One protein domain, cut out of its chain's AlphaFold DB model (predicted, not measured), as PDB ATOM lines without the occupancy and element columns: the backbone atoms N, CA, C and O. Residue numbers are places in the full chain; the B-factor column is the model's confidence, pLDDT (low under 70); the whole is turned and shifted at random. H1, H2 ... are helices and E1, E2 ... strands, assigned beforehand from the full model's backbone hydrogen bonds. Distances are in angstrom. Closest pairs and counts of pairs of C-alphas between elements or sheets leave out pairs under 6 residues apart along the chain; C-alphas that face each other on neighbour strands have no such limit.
ATOM      1  N   LEU A  57      22.017  28.985 -14.350       47.12
ATOM      2  CA  LEU A  57      21.138  28.374 -13.368       47.12
ATOM      3  C   LEU A  57      20.453  29.494 -12.574       47.12
ATOM      4  O   LEU A  57      20.746  29.712 -11.404       47.12
ATOM      5  N   ASN A  58      19.487  30.177 -13.199       51.34
ATOM      6  CA  ASN A  58      18.397  30.839 -12.477       51.34
ATOM      7  C   ASN A  58      17.436  29.760 -11.947       51.34
ATOM      8  O   ASN A  58      16.262  29.698 -12.311       51.34
ATOM      9  N   VAL A  59      17.976  28.821 -11.171       56.31
ATOM     10  CA  VAL A  59      17.214  27.726 -10.582       56.31
ATOM     11  C   VAL A  59      16.892  28.111  -9.154       56.31
ATOM     12  O   VAL A  59      17.767  28.222  -8.298       56.31
ATOM     13  N   SER A  60      15.606  28.320  -8.890       73.81
ATOM     14  CA  SER A  60      15.130  28.382  -7.518       73.81
ATOM     15  C   SER A  60      15.259  26.976  -6.929       73.81
ATOM     16  O   SER A  60      14.484  26.076  -7.272       73.81
ATOM     17  N   TYR A  61      16.253  26.766  -6.076       84.75
ATOM     18  CA  TYR A  61      16.309  25.584  -5.231       84.75
ATOM     19  C   TYR A  61      15.447  25.809  -3.988       84.75
ATOM     20  O   TYR A  61      15.238  26.931  -3.529       84.75
ATOM     21  N   GLN A  62      14.941  24.720  -3.436       89.94
ATOM     22  CA  GLN A  62      14.313  24.688  -2.129       89.94
ATOM     23  C   GLN A  62      15.374  24.280  -1.117       89.94
ATOM     24  O   GLN A  62      15.944  23.195  -1.222       89.94
ATOM     25  N   LEU A  63      15.644  25.151  -0.148       91.50
ATOM     26  CA  LEU A  63      16.461  24.806   1.005       91.50
ATOM     27  C   LEU A  63      15.621  23.954   1.959       91.50
ATOM     28  O   LEU A  63      14.587  24.408   2.443       91.50
ATOM     29  N   LEU A  64      16.052  22.719   2.199       93.12
ATOM     30  CA  LEU A  64      15.339  21.769   3.050       93.12
ATOM     31  C   LEU A  64      15.912  21.714   4.469       93.12
ATOM     32  O   LEU A  64      15.149  21.558   5.419       93.12
ATOM     33  N   ALA A  65      17.236  21.826   4.621       93.62
ATOM     34  CA  ALA A  65      17.906  21.880   5.922       93.62
ATOM     35  C   ALA A  65      19.306  22.508   5.833       93.62
ATOM     36  O   ALA A  65      19.937  22.495   4.772       93.62
ATOM     37  N   GLY A  66      19.793  22.989   6.980       91.12
ATOM     38  CA  GLY A  66      21.065  23.702   7.118       91.12
ATOM     39  C   GLY A  66      20.943  25.182   6.761       91.12
ATOM     40  O   GLY A  66      19.876  25.643   6.349       91.12
ATOM     41  N   THR A  67      22.043  25.918   6.900       86.00
ATOM     42  CA  THR A  67      22.122  27.332   6.512       86.00
ATOM     43  C   THR A  67      23.196  27.496   5.439       86.00
ATOM     44  O   THR A  67      24.283  26.930   5.574       86.00
ATOM     45  N   PRO A  68      22.931  28.244   4.353       86.06
ATOM     46  CA  PRO A  68      23.982  28.625   3.422       86.06
ATOM     47  C   PRO A  68      25.074  29.415   4.162       86.06
ATOM     48  O   PRO A  68      24.735  30.362   4.877       86.06
ATOM     49  N   PRO A  69      26.363  29.061   4.011       81.44
ATOM     50  CA  PRO A  69      27.425  29.758   4.720       81.44
ATOM     51  C   PRO A  69      27.534  31.207   4.236       81.44
ATOM     52  O   PRO A  69      27.457  31.486   3.039       81.44
ATOM     53  N   THR A  70      27.741  32.132   5.172       82.19
ATOM     54  CA  THR A  70      27.958  33.560   4.881       82.19
ATOM     55  C   THR A  70      29.376  33.859   4.404       82.19
ATOM     56  O   THR A  70      29.625  34.904   3.811       82.19
ATOM     57  N   GLU A  71      30.304  32.942   4.668       83.94
ATOM     58  CA  GLU A  71      31.717  33.045   4.319       83.94
ATOM     59  C   GLU A  71      32.105  31.960   3.314       83.94
ATOM     60  O   GLU A  71      31.567  30.847   3.321       83.94
ATOM     61  N   GLN A  72      33.078  32.268   2.459       86.44
ATOM     62  CA  GLN A  72      33.599  31.311   1.492       86.44
ATOM     63  C   GLN A  72      34.283  30.138   2.208       86.44
ATOM     64  O   GLN A  72      35.194  30.322   3.014       86.44
ATOM     65  N   LYS A  73      33.859  28.914   1.878       90.00
ATOM     66  CA  LYS A  73      34.513  27.677   2.322       90.00
ATOM     67  C   LYS A  73      35.640  27.295   1.365       90.00
ATOM     68  O   LYS A  73      35.604  27.626   0.181       90.00
ATOM     69  N   TYR A  74      36.630  26.574   1.880       95.88
ATOM     70  CA  TYR A  74      37.763  26.088   1.094       95.88
ATOM     71  C   TYR A  74      37.360  24.935   0.163       95.88
ATOM     72  O   TYR A  74      37.827  24.862  -0.971       95.88
ATOM     73  N   LEU A  75      36.470  24.048   0.627       96.19
ATOM     74  CA  LEU A  75      36.009  22.878  -0.123       96.19
ATOM     75  C   LEU A  75      34.486  22.737  -0.056       96.19
ATOM     76  O   LEU A  75      33.907  22.755   1.026       96.19
ATOM     77  N   THR A  76      33.855  22.485  -1.203       96.06
ATOM     78  CA  THR A  76      32.443  22.093  -1.267       96.06
ATOM     79  C   THR A  76      32.301  20.730  -1.932       96.06
ATOM     80  O   THR A  76      32.776  20.532  -3.049       96.06
ATOM     81  N   ILE A  77      31.624  19.794  -1.268       97.44
ATOM     82  CA  ILE A  77      31.341  18.452  -1.790       97.44
ATOM     83  C   ILE A  77      29.868  18.389  -2.194       97.44
ATOM     84  O   ILE A  77      28.987  18.443  -1.339       97.44
ATOM     85  N   GLY A  78      29.591  18.259  -3.491       96.94
ATOM     86  CA  GLY A  78      28.236  18.072  -4.012       96.94
ATOM     87  C   GLY A  78      27.855  16.593  -4.100       96.94
ATOM     88  O   GLY A  78      28.524  15.822  -4.785       96.94
ATOM     89  N   LEU A  79      26.759  16.201  -3.449       96.81
ATOM     90  CA  LEU A  79      26.188  14.854  -3.502       96.81
ATOM     91  C   LEU A  79      24.758  14.924  -4.034       96.81
ATOM     92  O   LEU A  79      23.952  15.708  -3.549       96.81
ATOM     93  N   CYS A  80      24.415  14.075  -4.998       94.25
ATOM     94  CA  CYS A  80      23.044  13.942  -5.492       94.25
ATOM     95  C   CYS A  80      22.498  12.566  -5.115       94.25
ATOM     96  O   CYS A  80      23.177  11.558  -5.318       94.25
ATOM     97  N   SER A  81      21.271  12.512  -4.597       94.81
ATOM     98  CA  SER A  81      20.611  11.253  -4.249       94.81
ATOM     99  C   SER A  81      19.186  11.195  -4.791       94.81
ATOM    100  O   SER A  81      18.466  12.193  -4.789       94.81
ATOM    101  N   VAL A  82      18.796  10.004  -5.240       93.94
ATOM    102  CA  VAL A  82      17.450   9.651  -5.709       93.94
ATOM    103  C   VAL A  82      17.004   8.358  -5.034       93.94
ATOM    104  O   VAL A  82      17.849   7.595  -4.546       93.94
ATOM    105  N   SER A  83      15.701   8.094  -5.025       92.06
ATOM    106  CA  SER A  83      15.146   6.853  -4.502       92.06
ATOM    107  C   SER A  83      15.658   5.659  -5.303       92.06
ATOM    108  O   SER A  83      15.825   5.707  -6.525       92.06
ATOM    109  N   ARG A  84      15.960   4.566  -4.597       86.81
ATOM    110  CA  ARG A  84      16.439   3.317  -5.194       86.81
ATOM    111  C   ARG A  84      15.785   2.128  -4.493       86.81
ATOM    112  O   ARG A  84      15.757   2.110  -3.263       86.81
ATOM    113  N   PRO A  85      15.394   1.075  -5.233       83.25
ATOM    114  CA  PRO A  85      14.812  -0.131  -4.637       83.25
ATOM    115  C   PRO A  85      15.717  -0.823  -3.611       83.25
ATOM    116  O   PRO A  85      15.235  -1.444  -2.672       83.25
ATOM    117  N   LYS A  86      17.043  -0.722  -3.776       82.50
ATOM    118  CA  LYS A  86      18.039  -1.349  -2.891       82.50
ATOM    119  C   LYS A  86      18.444  -0.471  -1.694       82.50
ATOM    120  O   LYS A  86      19.420  -0.789  -1.022       82.50
ATOM    121  N   GLY A  87      17.718   0.619  -1.438       74.50
ATOM    122  CA  GLY A  87      18.040   1.585  -0.388       74.50
ATOM    123  C   GLY A  87      19.064   2.643  -0.814       74.50
ATOM    124  O   GLY A  87      19.618   2.613  -1.916       74.50
ATOM    125  N   SER A  88      19.280   3.617   0.073       81.38
ATOM    126  CA  SER A  88      20.150   4.776  -0.148       81.38
ATOM    127  C   SER A  88      21.489   4.611   0.572       81.38
ATOM    128  O   SER A  88      21.531   4.324   1.765       81.38
ATOM    129  N   TYR A  89      22.595   4.864  -0.130       90.38
ATOM    130  CA  TYR A  89      23.941   4.928   0.461       90.38
ATOM    131  C   TYR A  89      24.257   6.303   1.072       90.38
ATOM    132  O   TYR A  89      25.379   6.548   1.512       90.38
ATOM    133  N   LEU A  90      23.297   7.233   1.059       95.94
ATOM    134  CA  LEU A  90      23.534   8.628   1.416       95.94
ATOM    135  C   LEU A  90      23.977   8.784   2.873       95.94
ATOM    136  O   LEU A  90      24.995   9.421   3.127       95.94
ATOM    137  N   ILE A  91      23.256   8.169   3.815       96.75
ATOM    138  CA  ILE A  91      23.554   8.303   5.246       96.75
ATOM    139  C   ILE A  91      24.939   7.733   5.570       96.75
ATOM    140  O   ILE A  91      25.743   8.406   6.205       96.75
ATOM    141  N   SER A  92      25.277   6.543   5.065       96.56
ATOM    142  CA  SER A  92      26.602   5.948   5.289       96.56
ATOM    143  C   SER A  92      27.733   6.747   4.636       96.56
ATOM    144  O   SER A  92      28.821   6.856   5.208       96.56
ATOM    145  N   THR A  93      27.478   7.354   3.473       97.56
ATOM    146  CA  THR A  93      28.438   8.242   2.802       97.56
ATOM    147  C   THR A  93      28.690   9.501   3.629       97.56
ATOM    148  O   THR A  93      29.845   9.827   3.895       97.56
ATOM    149  N   LEU A  94      27.632  10.169   4.104       98.19
ATOM    150  CA  LEU A  94      27.744  11.349   4.969       98.19
ATOM    151  C   LEU A  94      28.483  11.024   6.272       98.19
ATOM    152  O   LEU A  94      29.427  11.725   6.634       98.19
ATOM    153  N   SER A  95      28.133   9.911   6.924       98.06
ATOM    154  CA  SER A  95      28.836   9.440   8.122       98.06
ATOM    155  C   SER A  95      30.323   9.220   7.858       98.06
ATOM    156  O   SER A  95      31.157   9.612   8.671       98.06
ATOM    157  N   SER A  96      30.679   8.635   6.713       98.19
ATOM    158  CA  SER A  96      32.081   8.403   6.345       98.19
ATOM    159  C   SER A  96      32.840   9.707   6.099       98.19
ATOM    160  O   SER A  96      33.977   9.834   6.545       98.19
ATOM    161  N   ILE A  97      32.222  10.684   5.428       97.69
ATOM    162  CA  ILE A  97      32.831  11.999   5.185       97.69
ATOM    163  C   ILE A  97      33.106  12.707   6.515       97.69
ATOM    164  O   ILE A  97      34.241  13.103   6.782       97.69
ATOM    165  N   PHE A  98      32.095  12.829   7.377       97.94
ATOM    166  CA  PHE A  98      32.232  13.605   8.609       97.94
ATOM    167  C   PHE A  98      33.107  12.919   9.657       97.94
ATOM    168  O   PHE A  98      33.868  13.597  10.337       97.94
ATOM    169  N   SER A  99      33.060  11.588   9.767       97.50
ATOM    170  CA  SER A  99      33.891  10.857  10.737       97.50
ATOM    171  C   SER A  99      35.373  10.802  10.363       97.50
ATOM    172  O   SER A  99      36.215  10.656  11.245       97.50
ATOM    173  N   ARG A 100      35.706  10.910   9.071       97.69
ATOM    174  CA  ARG A 100      37.098  10.901   8.593       97.69
ATOM    175  C   ARG A 100      37.712  12.289   8.459       97.69
ATOM    176  O   ARG A 100      38.902  12.374   8.169       97.69
ATOM    177  N   SER A 101      36.923  13.338   8.661       97.38
ATOM    178  CA  SER A 101      37.386  14.720   8.595       97.38
ATOM    179  C   SER A 101      37.748  15.223   9.987       97.38
ATOM    180  O   SER A 101      37.021  15.001  10.958       97.38
ATOM    181  N   SER A 102      38.867  15.925  10.095       97.75
ATOM    182  CA  SER A 102      39.248  16.622  11.321       97.75
ATOM    183  C   SER A 102      38.348  17.846  11.575       97.75
ATOM    184  O   SER A 102      37.736  18.374  10.644       97.75
ATOM    185  N   PRO A 103      38.285  18.376  12.811       96.69
ATOM    186  CA  PRO A 103      37.500  19.578  13.110       96.69
ATOM    187  C   PRO A 103      37.886  20.813  12.277       96.69
ATOM    188  O   PRO A 103      37.022  21.605  11.912       96.69
ATOM    189  N   ALA A 104      39.174  20.980  11.955       97.00
ATOM    190  CA  ALA A 104      39.646  22.092  11.127       97.00
ATOM    191  C   ALA A 104      39.194  21.950   9.662       97.00
ATOM    192  O   ALA A 104      38.762  22.927   9.045       97.00
ATOM    193  N   GLU A 105      39.230  20.729   9.121       97.12
ATOM    194  CA  GLU A 105      38.694  20.429   7.788       97.12
ATOM    195  C   GLU A 105      37.180  20.643   7.754       97.12
ATOM    196  O   GLU A 105      36.684  21.346   6.881       97.12
ATOM    197  N   LEU A 106      36.452  20.138   8.757       96.62
ATOM    198  CA  LEU A 106      35.004  20.325   8.891       96.62
ATOM    199  C   LEU A 106      34.604  21.804   8.871       96.62
ATOM    200  O   LEU A 106      33.678  22.178   8.161       96.62
ATOM    201  N   ASN A 107      35.327  22.667   9.586       95.62
ATOM    202  CA  ASN A 107      35.029  24.103   9.619       95.62
ATOM    203  C   ASN A 107      35.294  24.819   8.285       95.62
ATOM    204  O   ASN A 107      34.668  25.848   8.000       95.62
ATOM    205  N   SER A 108      36.201  24.278   7.470       96.00
ATOM    206  CA  SER A 108      36.589  24.834   6.172       96.00
ATOM    207  C   SER A 108      35.896  24.162   4.982       96.00
ATOM    208  O   SER A 108      36.119  24.590   3.847       96.00
ATOM    209  N   MET A 109      35.017  23.180   5.217       96.44
ATOM    210  CA  MET A 109      34.260  22.503   4.165       96.44
ATOM    211  C   MET A 109      32.741  22.646   4.299       96.44
ATOM    212  O   MET A 109      32.209  22.897   5.377       96.44
ATOM    213  N   LEU A 110      32.046  22.442   3.182       96.94
ATOM    214  CA  LEU A 110      30.592  22.328   3.101       96.94
ATOM    215  C   LEU A 110      30.215  21.089   2.287       96.94
ATOM    216  O   LEU A 110      30.677  20.911   1.161       96.94
ATOM    217  N   VAL A 111      29.318  20.258   2.802       98.25
ATOM    218  CA  VAL A 111      28.681  19.195   2.019       98.25
ATOM    219  C   VAL A 111      27.302  19.674   1.577       98.25
ATOM    220  O   VAL A 111      26.475  20.032   2.411       98.25
ATOM    221  N   VAL A 112      27.033  19.673   0.273       97.88
ATOM    222  CA  VAL A 112      25.725  20.022  -0.296       97.88
ATOM    223  C   VAL A 112      25.072  18.762  -0.839       97.88
ATOM    224  O   VAL A 112      25.587  18.129  -1.758       97.88
ATOM    225  N   VAL A 113      23.919  18.409  -0.285       98.06
ATOM    226  CA  VAL A 113      23.123  17.255  -0.691       98.06
ATOM    227  C   VAL A 113      21.913  17.726  -1.486       98.06
ATOM    228  O   VAL A 113      21.018  18.370  -0.946       98.06
ATOM    229  N   LEU A 114      21.852  17.350  -2.759       96.88
ATOM    230  CA  LEU A 114      20.665  17.476  -3.591       96.88
ATOM    231  C   LEU A 114      19.824  16.197  -3.489       96.88
ATOM    232  O   LEU A 114      20.213  15.140  -3.991       96.88
ATOM    233  N   LEU A 115      18.639  16.304  -2.886       96.31
ATOM    234  CA  LEU A 115      17.607  15.270  -2.978       96.31
ATOM    235  C   LEU A 115      16.871  15.447  -4.309       96.31
ATOM    236  O   LEU A 115      15.941  16.245  -4.417       96.31
ATOM    237  N   ALA A 116      17.329  14.743  -5.340       94.00
ATOM    238  CA  ALA A 116      16.884  14.927  -6.720       94.00
ATOM    239  C   ALA A 116      15.617  14.130  -7.074       94.00
ATOM    240  O   ALA A 116      15.038  14.358  -8.132       94.00
ATOM    241  N   ASP A 117      15.170  13.208  -6.214       93.38
ATOM    242  CA  ASP A 117      13.947  12.443  -6.471       93.38
ATOM    243  C   ASP A 117      12.694  13.325  -6.410       93.38
ATOM    244  O   ASP A 117      12.602  14.243  -5.588       93.38
ATOM    245  N   PHE A 118      11.702  13.020  -7.244       92.31
ATOM    246  CA  PHE A 118      10.430  13.735  -7.286       92.31
ATOM    247  C   PHE A 118       9.372  13.155  -6.336       92.31
ATOM    248  O   PHE A 118       8.412  13.866  -6.026       92.31
ATOM    249  N   ASP A 119       9.591  11.974  -5.757       93.81
ATOM    250  CA  ASP A 119       8.778  11.426  -4.671       93.81
ATOM    251  C   ASP A 119       8.934  12.254  -3.380       93.81
ATOM    252  O   ASP A 119       9.984  12.286  -2.732       93.81
ATOM    253  N   ALA A 120       7.860  12.950  -3.002       93.31
ATOM    254  CA  ALA A 120       7.823  13.788  -1.810       93.31
ATOM    255  C   ALA A 120       7.917  12.990  -0.504       93.31
ATOM    256  O   ALA A 120       8.523  13.481   0.451       93.31
ATOM    257  N   GLN A 121       7.357  11.781  -0.460       94.81
ATOM    258  CA  GLN A 121       7.405  10.937   0.728       94.81
ATOM    259  C   GLN A 121       8.837  10.461   0.961       94.81
ATOM    260  O   GLN A 121       9.367  10.632   2.059       94.81
ATOM    261  N   TRP A 122       9.499   9.965  -0.088       95.06
ATOM    262  CA  TRP A 122      10.907   9.577  -0.002       95.06
ATOM    263  C   TRP A 122      11.800  10.745   0.434       95.06
ATOM    264  O   TRP A 122      12.658  10.573   1.307       95.06
ATOM    265  N   ARG A 123      11.583  11.951  -0.118       95.25
ATOM    266  CA  ARG A 123      12.336  13.148   0.295       95.25
ATOM    267  C   ARG A 123      12.121  13.482   1.766       95.25
ATOM    268  O   ARG A 123      13.100  13.752   2.456       95.25
ATOM    269  N   ALA A 124      10.877  13.463   2.244       96.19
ATOM    270  CA  ALA A 124      10.560  13.766   3.638       96.19
ATOM    271  C   ALA A 124      11.205  12.754   4.598       96.19
ATOM    272  O   ALA A 124      11.835  13.159   5.574       96.19
ATOM    273  N   THR A 125      11.126  11.456   4.287       96.19
ATOM    274  CA  THR A 125      11.782  10.400   5.071       96.19
ATOM    275  C   THR A 125      13.300  10.576   5.085       96.19
ATOM    276  O   THR A 125      13.900  10.617   6.156       96.19
ATOM    277  N   THR A 126      13.917  10.772   3.918       96.94
ATOM    278  CA  THR A 126      15.376  10.950   3.796       96.94
ATOM    279  C   THR A 126      15.855  12.204   4.529       96.94
ATOM    280  O   THR A 126      16.886  12.185   5.198       96.94
ATOM    281  N   LEU A 127      15.104  13.305   4.444       97.12
ATOM    282  CA  LEU A 127      15.400  14.527   5.189       97.12
ATOM    283  C   LEU A 127      15.304  14.297   6.705       97.12
ATOM    284  O   LEU A 127      16.167  14.761   7.451       97.12
ATOM    285  N   GLY A 128      14.294  13.549   7.157       97.56
ATOM    286  CA  GLY A 128      14.161  13.128   8.552       97.56
ATOM    287  C   GLY A 128      15.375  12.328   9.031       97.56
ATOM    288  O   GLY A 128      15.941  12.628  10.079       97.56
ATOM    289  N   GLU A 129      15.848  11.373   8.231       97.75
ATOM    290  CA  GLU A 129      17.064  10.611   8.540       97.75
ATOM    291  C   GLU A 129      18.305  11.510   8.616       97.75
ATOM    292  O   GLU A 129      19.083  11.402   9.565       97.75
ATOM    293  N   ILE A 130      18.492  12.428   7.661       98.25
ATOM    294  CA  ILE A 130      19.635  13.355   7.661       98.25
ATOM    295  C   ILE A 130      19.610  14.247   8.907       98.25
ATOM    296  O   ILE A 130      20.623  14.382   9.593       98.25
ATOM    297  N   THR A 131      18.458  14.840   9.217       97.75
ATOM    298  CA  THR A 131      18.303  15.749  10.364       97.75
ATOM    299  C   THR A 131      18.481  15.040  11.704       97.75
ATOM    300  O   THR A 131      19.065  15.621  12.618       97.75
ATOM    301  N   ALA A 132      18.061  13.777  11.808       97.94
ATOM    302  CA  ALA A 132      18.274  12.962  12.998       97.94
ATOM    303  C   ALA A 132      19.750  12.560  13.192       97.94
ATOM    304  O   ALA A 132      20.231  12.548  14.323       97.94
ATOM    305  N   ASN A 133      20.471  12.237  12.112       98.19
ATOM    306  CA  ASN A 133      21.845  11.720  12.195       98.19
ATOM    307  C   ASN A 133      22.926  12.815  12.206       98.19
ATOM    308  O   ASN A 133      23.994  12.596  12.777       98.19
ATOM    309  N   PHE A 134      22.673  13.983  11.604       98.19
ATOM    310  CA  PHE A 134      23.677  15.047  11.425       98.19
ATOM    311  C   PHE A 134      23.257  16.429  11.971       98.19
ATOM    312  O   PHE A 134      23.489  17.447  11.309       98.19
ATOM    313  N   PRO A 135      22.645  16.532  13.170       97.81
ATOM    314  CA  PRO A 135      22.148  17.810  13.680       97.81
ATOM    315  C   PRO A 135      23.270  18.831  13.929       97.81
ATOM    316  O   PRO A 135      23.064  20.031  13.746       97.81
ATOM    317  N   SER A 136      24.466  18.381  14.323       97.12
ATOM    318  CA  SER A 136      25.609  19.266  14.568       97.12
ATOM    319  C   SER A 136      26.173  19.850  13.275       97.12
ATOM    320  O   SER A 136      26.417  21.053  13.226       97.12
ATOM    321  N   GLN A 137      26.322  19.045  12.220       97.56
ATOM    322  CA  GLN A 137      26.823  19.516  10.925       97.56
ATOM    323  C   GLN A 137      25.843  20.486  10.255       97.56
ATOM    324  O   GLN A 137      26.274  21.474   9.663       97.56
ATOM    325  N   LEU A 138      24.534  20.244  10.392       95.69
ATOM    326  CA  LEU A 138      23.499  21.168   9.916       95.69
ATOM    327  C   LEU A 138      23.548  22.515  10.650       95.69
ATOM    328  O   LEU A 138      23.370  23.555  10.027       95.69
ATOM    329  N   LYS A 139      23.793  22.501  11.967       95.25
ATOM    330  CA  LYS A 139      23.882  23.718  12.790       95.25
ATOM    331  C   LYS A 139      25.192  24.489  12.589       95.25
ATOM    332  O   LYS A 139      25.225  25.688  12.833       95.25
ATOM    333  N   ALA A 140      26.267  23.802  12.211       94.12
ATOM    334  CA  ALA A 140      27.602  24.377  12.044       94.12
ATOM    335  C   ALA A 140      27.905  24.834  10.602       94.12
ATOM    336  O   ALA A 140      29.064  25.096  10.283       94.12
ATOM    337  N   ASP A 141      26.895  24.890   9.728       92.62
ATOM    338  CA  ASP A 141      27.023  25.241   8.305       92.62
ATOM    339  C   ASP A 141      28.004  24.332   7.537       92.62
ATOM    340  O   ASP A 141      28.722  24.765   6.634       92.62
ATOM    341  N   GLN A 142      28.041  23.051   7.921       96.12
ATOM    342  CA  GLN A 142      28.884  22.009   7.316       96.12
ATOM    343  C   GLN A 142      28.080  21.071   6.407       96.12
ATOM    344  O   GLN A 142      28.656  20.356   5.585       96.12
ATOM    345  N   LEU A 143      26.752  21.066   6.539       98.00
ATOM    346  CA  LEU A 143      25.832  20.283   5.721       98.00
ATOM    347  C   LEU A 143      24.659  21.152   5.270       98.00
ATOM    348  O   LEU A 143      23.997  21.789   6.087       98.00
ATOM    349  N   LEU A 144      24.375  21.120   3.973       96.75
ATOM    350  CA  LEU A 144      23.223  21.759   3.355       96.75
ATOM    351  C   LEU A 144      22.407  20.710   2.609       96.75
ATOM    352  O   LEU A 144      22.971  19.913   1.858       96.75
ATOM    353  N   VAL A 145      21.087  20.725   2.769       97.38
ATOM    354  CA  VAL A 145      20.186  19.844   2.017       97.38
ATOM    355  C   VAL A 145      19.266  20.695   1.161       97.38
ATOM    356  O   VAL A 145      18.570  21.573   1.668       97.38
ATOM    357  N   ILE A 146      19.254  20.420  -0.139       96.31
ATOM    358  CA  ILE A 146      18.474  21.157  -1.128       96.31
ATOM    359  C   ILE A 146      17.640  20.213  -1.995       96.31
ATOM    360  O   ILE A 146      17.932  19.024  -2.138       96.31
ATOM    361  N   HIS A 147      16.605  20.769  -2.610       93.75
ATOM    362  CA  HIS A 147      15.812  20.126  -3.649       93.75
ATOM    363  C   HIS A 147      15.590  21.093  -4.810       93.75
ATOM    364  O   HIS A 147      15.531  22.305  -4.624       93.75
ATOM    365  N   VAL A 148      15.439  20.557  -6.014       92.12
ATOM    366  CA  VAL A 148      15.080  21.337  -7.199       92.12
ATOM    367  C   VAL A 148      13.780  20.758  -7.761       92.12
ATOM    368  O   VAL A 148      13.731  19.553  -8.014       92.12
ATOM    369  N   PRO A 149      12.728  21.575  -7.965       88.56
ATOM    370  CA  PRO A 149      11.484  21.107  -8.567       88.56
ATOM    371  C   PRO A 149      11.672  20.545  -9.981       88.56
ATOM    372  O   PRO A 149      12.464  21.063 -10.771       88.56
ATOM    373  N   LYS A 150      10.867  19.535 -10.338       87.88
ATOM    374  CA  LYS A 150      10.915  18.835 -11.638       87.88
ATOM    375  C   LYS A 150      10.883  19.766 -12.855       87.88
ATOM    376  O   LYS A 150      11.524  19.468 -13.853       87.88
ATOM    377  N   GLN A 151      10.172  20.891 -12.767       85.31
ATOM    378  CA  GLN A 151      10.039  21.871 -13.854       85.31
ATOM    379  C   GLN A 151      11.368  22.479 -14.329       85.31
ATOM    380  O   GLN A 151      11.428  22.993 -15.440       85.31
ATOM    381  N   TYR A 152      12.418  22.422 -13.504       84.56
ATOM    382  CA  TYR A 152      13.747  22.933 -13.847       84.56
ATOM    383  C   TYR A 152      14.668  21.868 -14.458       84.56
ATOM    384  O   TYR A 152      15.794  22.185 -14.832       84.56
ATOM    385  N   TYR A 153      14.215  20.616 -14.566       83.44
ATOM    386  CA  TYR A 153      14.969  19.560 -15.235       83.44
ATOM    387  C   TYR A 153      14.614  19.516 -16.725       83.44
ATOM    388  O   TYR A 153      13.440  19.665 -17.079       83.44
TER     389      TYR A 153
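Overview. This is residues 57 to 153 of the 163 residues of a protein of Salmo salar (UniProt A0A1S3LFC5). A strongly twisted sheet of four strands, E1, E4, E3 and E2 in that order across it, has two helices, H1 and H3, side by side over one face. Both helices run along the strands, while the short helices H2 and H4 come just before the starts of E3 and E4. The 97 printed residues hold four named strands and four named helices, in the chain order E1 E2 H1 H2 E3 H3 H4 E4; the sheet is mixed, and the class is mixed, helices and strands. The whole is compact, with a radius of gyration of the C-alphas of 13.3 A, and flat, spanning 37 by 33 by 17 A.

Arrangement. E1, residues 62 to 65, is an edge strand, antiparallel to its neighbour E4, residues 143 to 147; N 62 and O 147 are 2.8 A apart, within hydrogen-bond range. E2, residues 75 to 81, is the other edge strand, parallel to E3, residues 109 to 115, with N 77 and O 110 at 2.8 A. E3 and E4 are parallel too, with N 113 and O 144 at 2.8 A. The sheet is only just strongly twisted, its C-alphas lying up to 4.5 A off the best plane. H1, residues 90 to 100, is on the sheet over E3 and E2 at a height of 10.4 A, and runs along the strands, at 1 degree to E3 on the local plane. H2, residues 103 to 108, only grazes the sheet and is close to H1 but not clearly touching, the closest C-alphas being those of Phe 98 and Leu 106, 7.3 A apart. H3, residues 120 to 133, is on the same face as H1, over E4 at a height of 9.5 A, and runs along the strands. With its residues 129 to 133 alone, H3 only just touches H1, with 3 pairs of C-alphas within 8 A; the closest are those of Ile 91 and Ile 130, 6.8 A apart. The two run the same way at a shallow tilt of 23 degrees. H4, residues 135 to 139, is on the same face but over none of the strands. In H1, H2, H3 and H4 every O i to N i+4 pair is within hydrogen-bond range.

Along the chain. E1 begins at C-alpha 62, (14.313, 24.688, -2.129). E2 is 19.7 A long from first to last C-alpha, H1 15.5 A, E3 19.5 A, H3 19.9 A and E4 13.7 A. H3 begins at C-alpha 120, (7.823, 13.788, -1.810), and E4 ends at C-alpha 147, (15.812, 20.126, -3.649).

Size, cuts and confidence. The two C-alphas farthest apart are those of Ser 102 and Gln 151, 38.9 A. The printed part has no cut and no long link. Its mean pLDDT is 92.2, with residues 57 to 59 under 70.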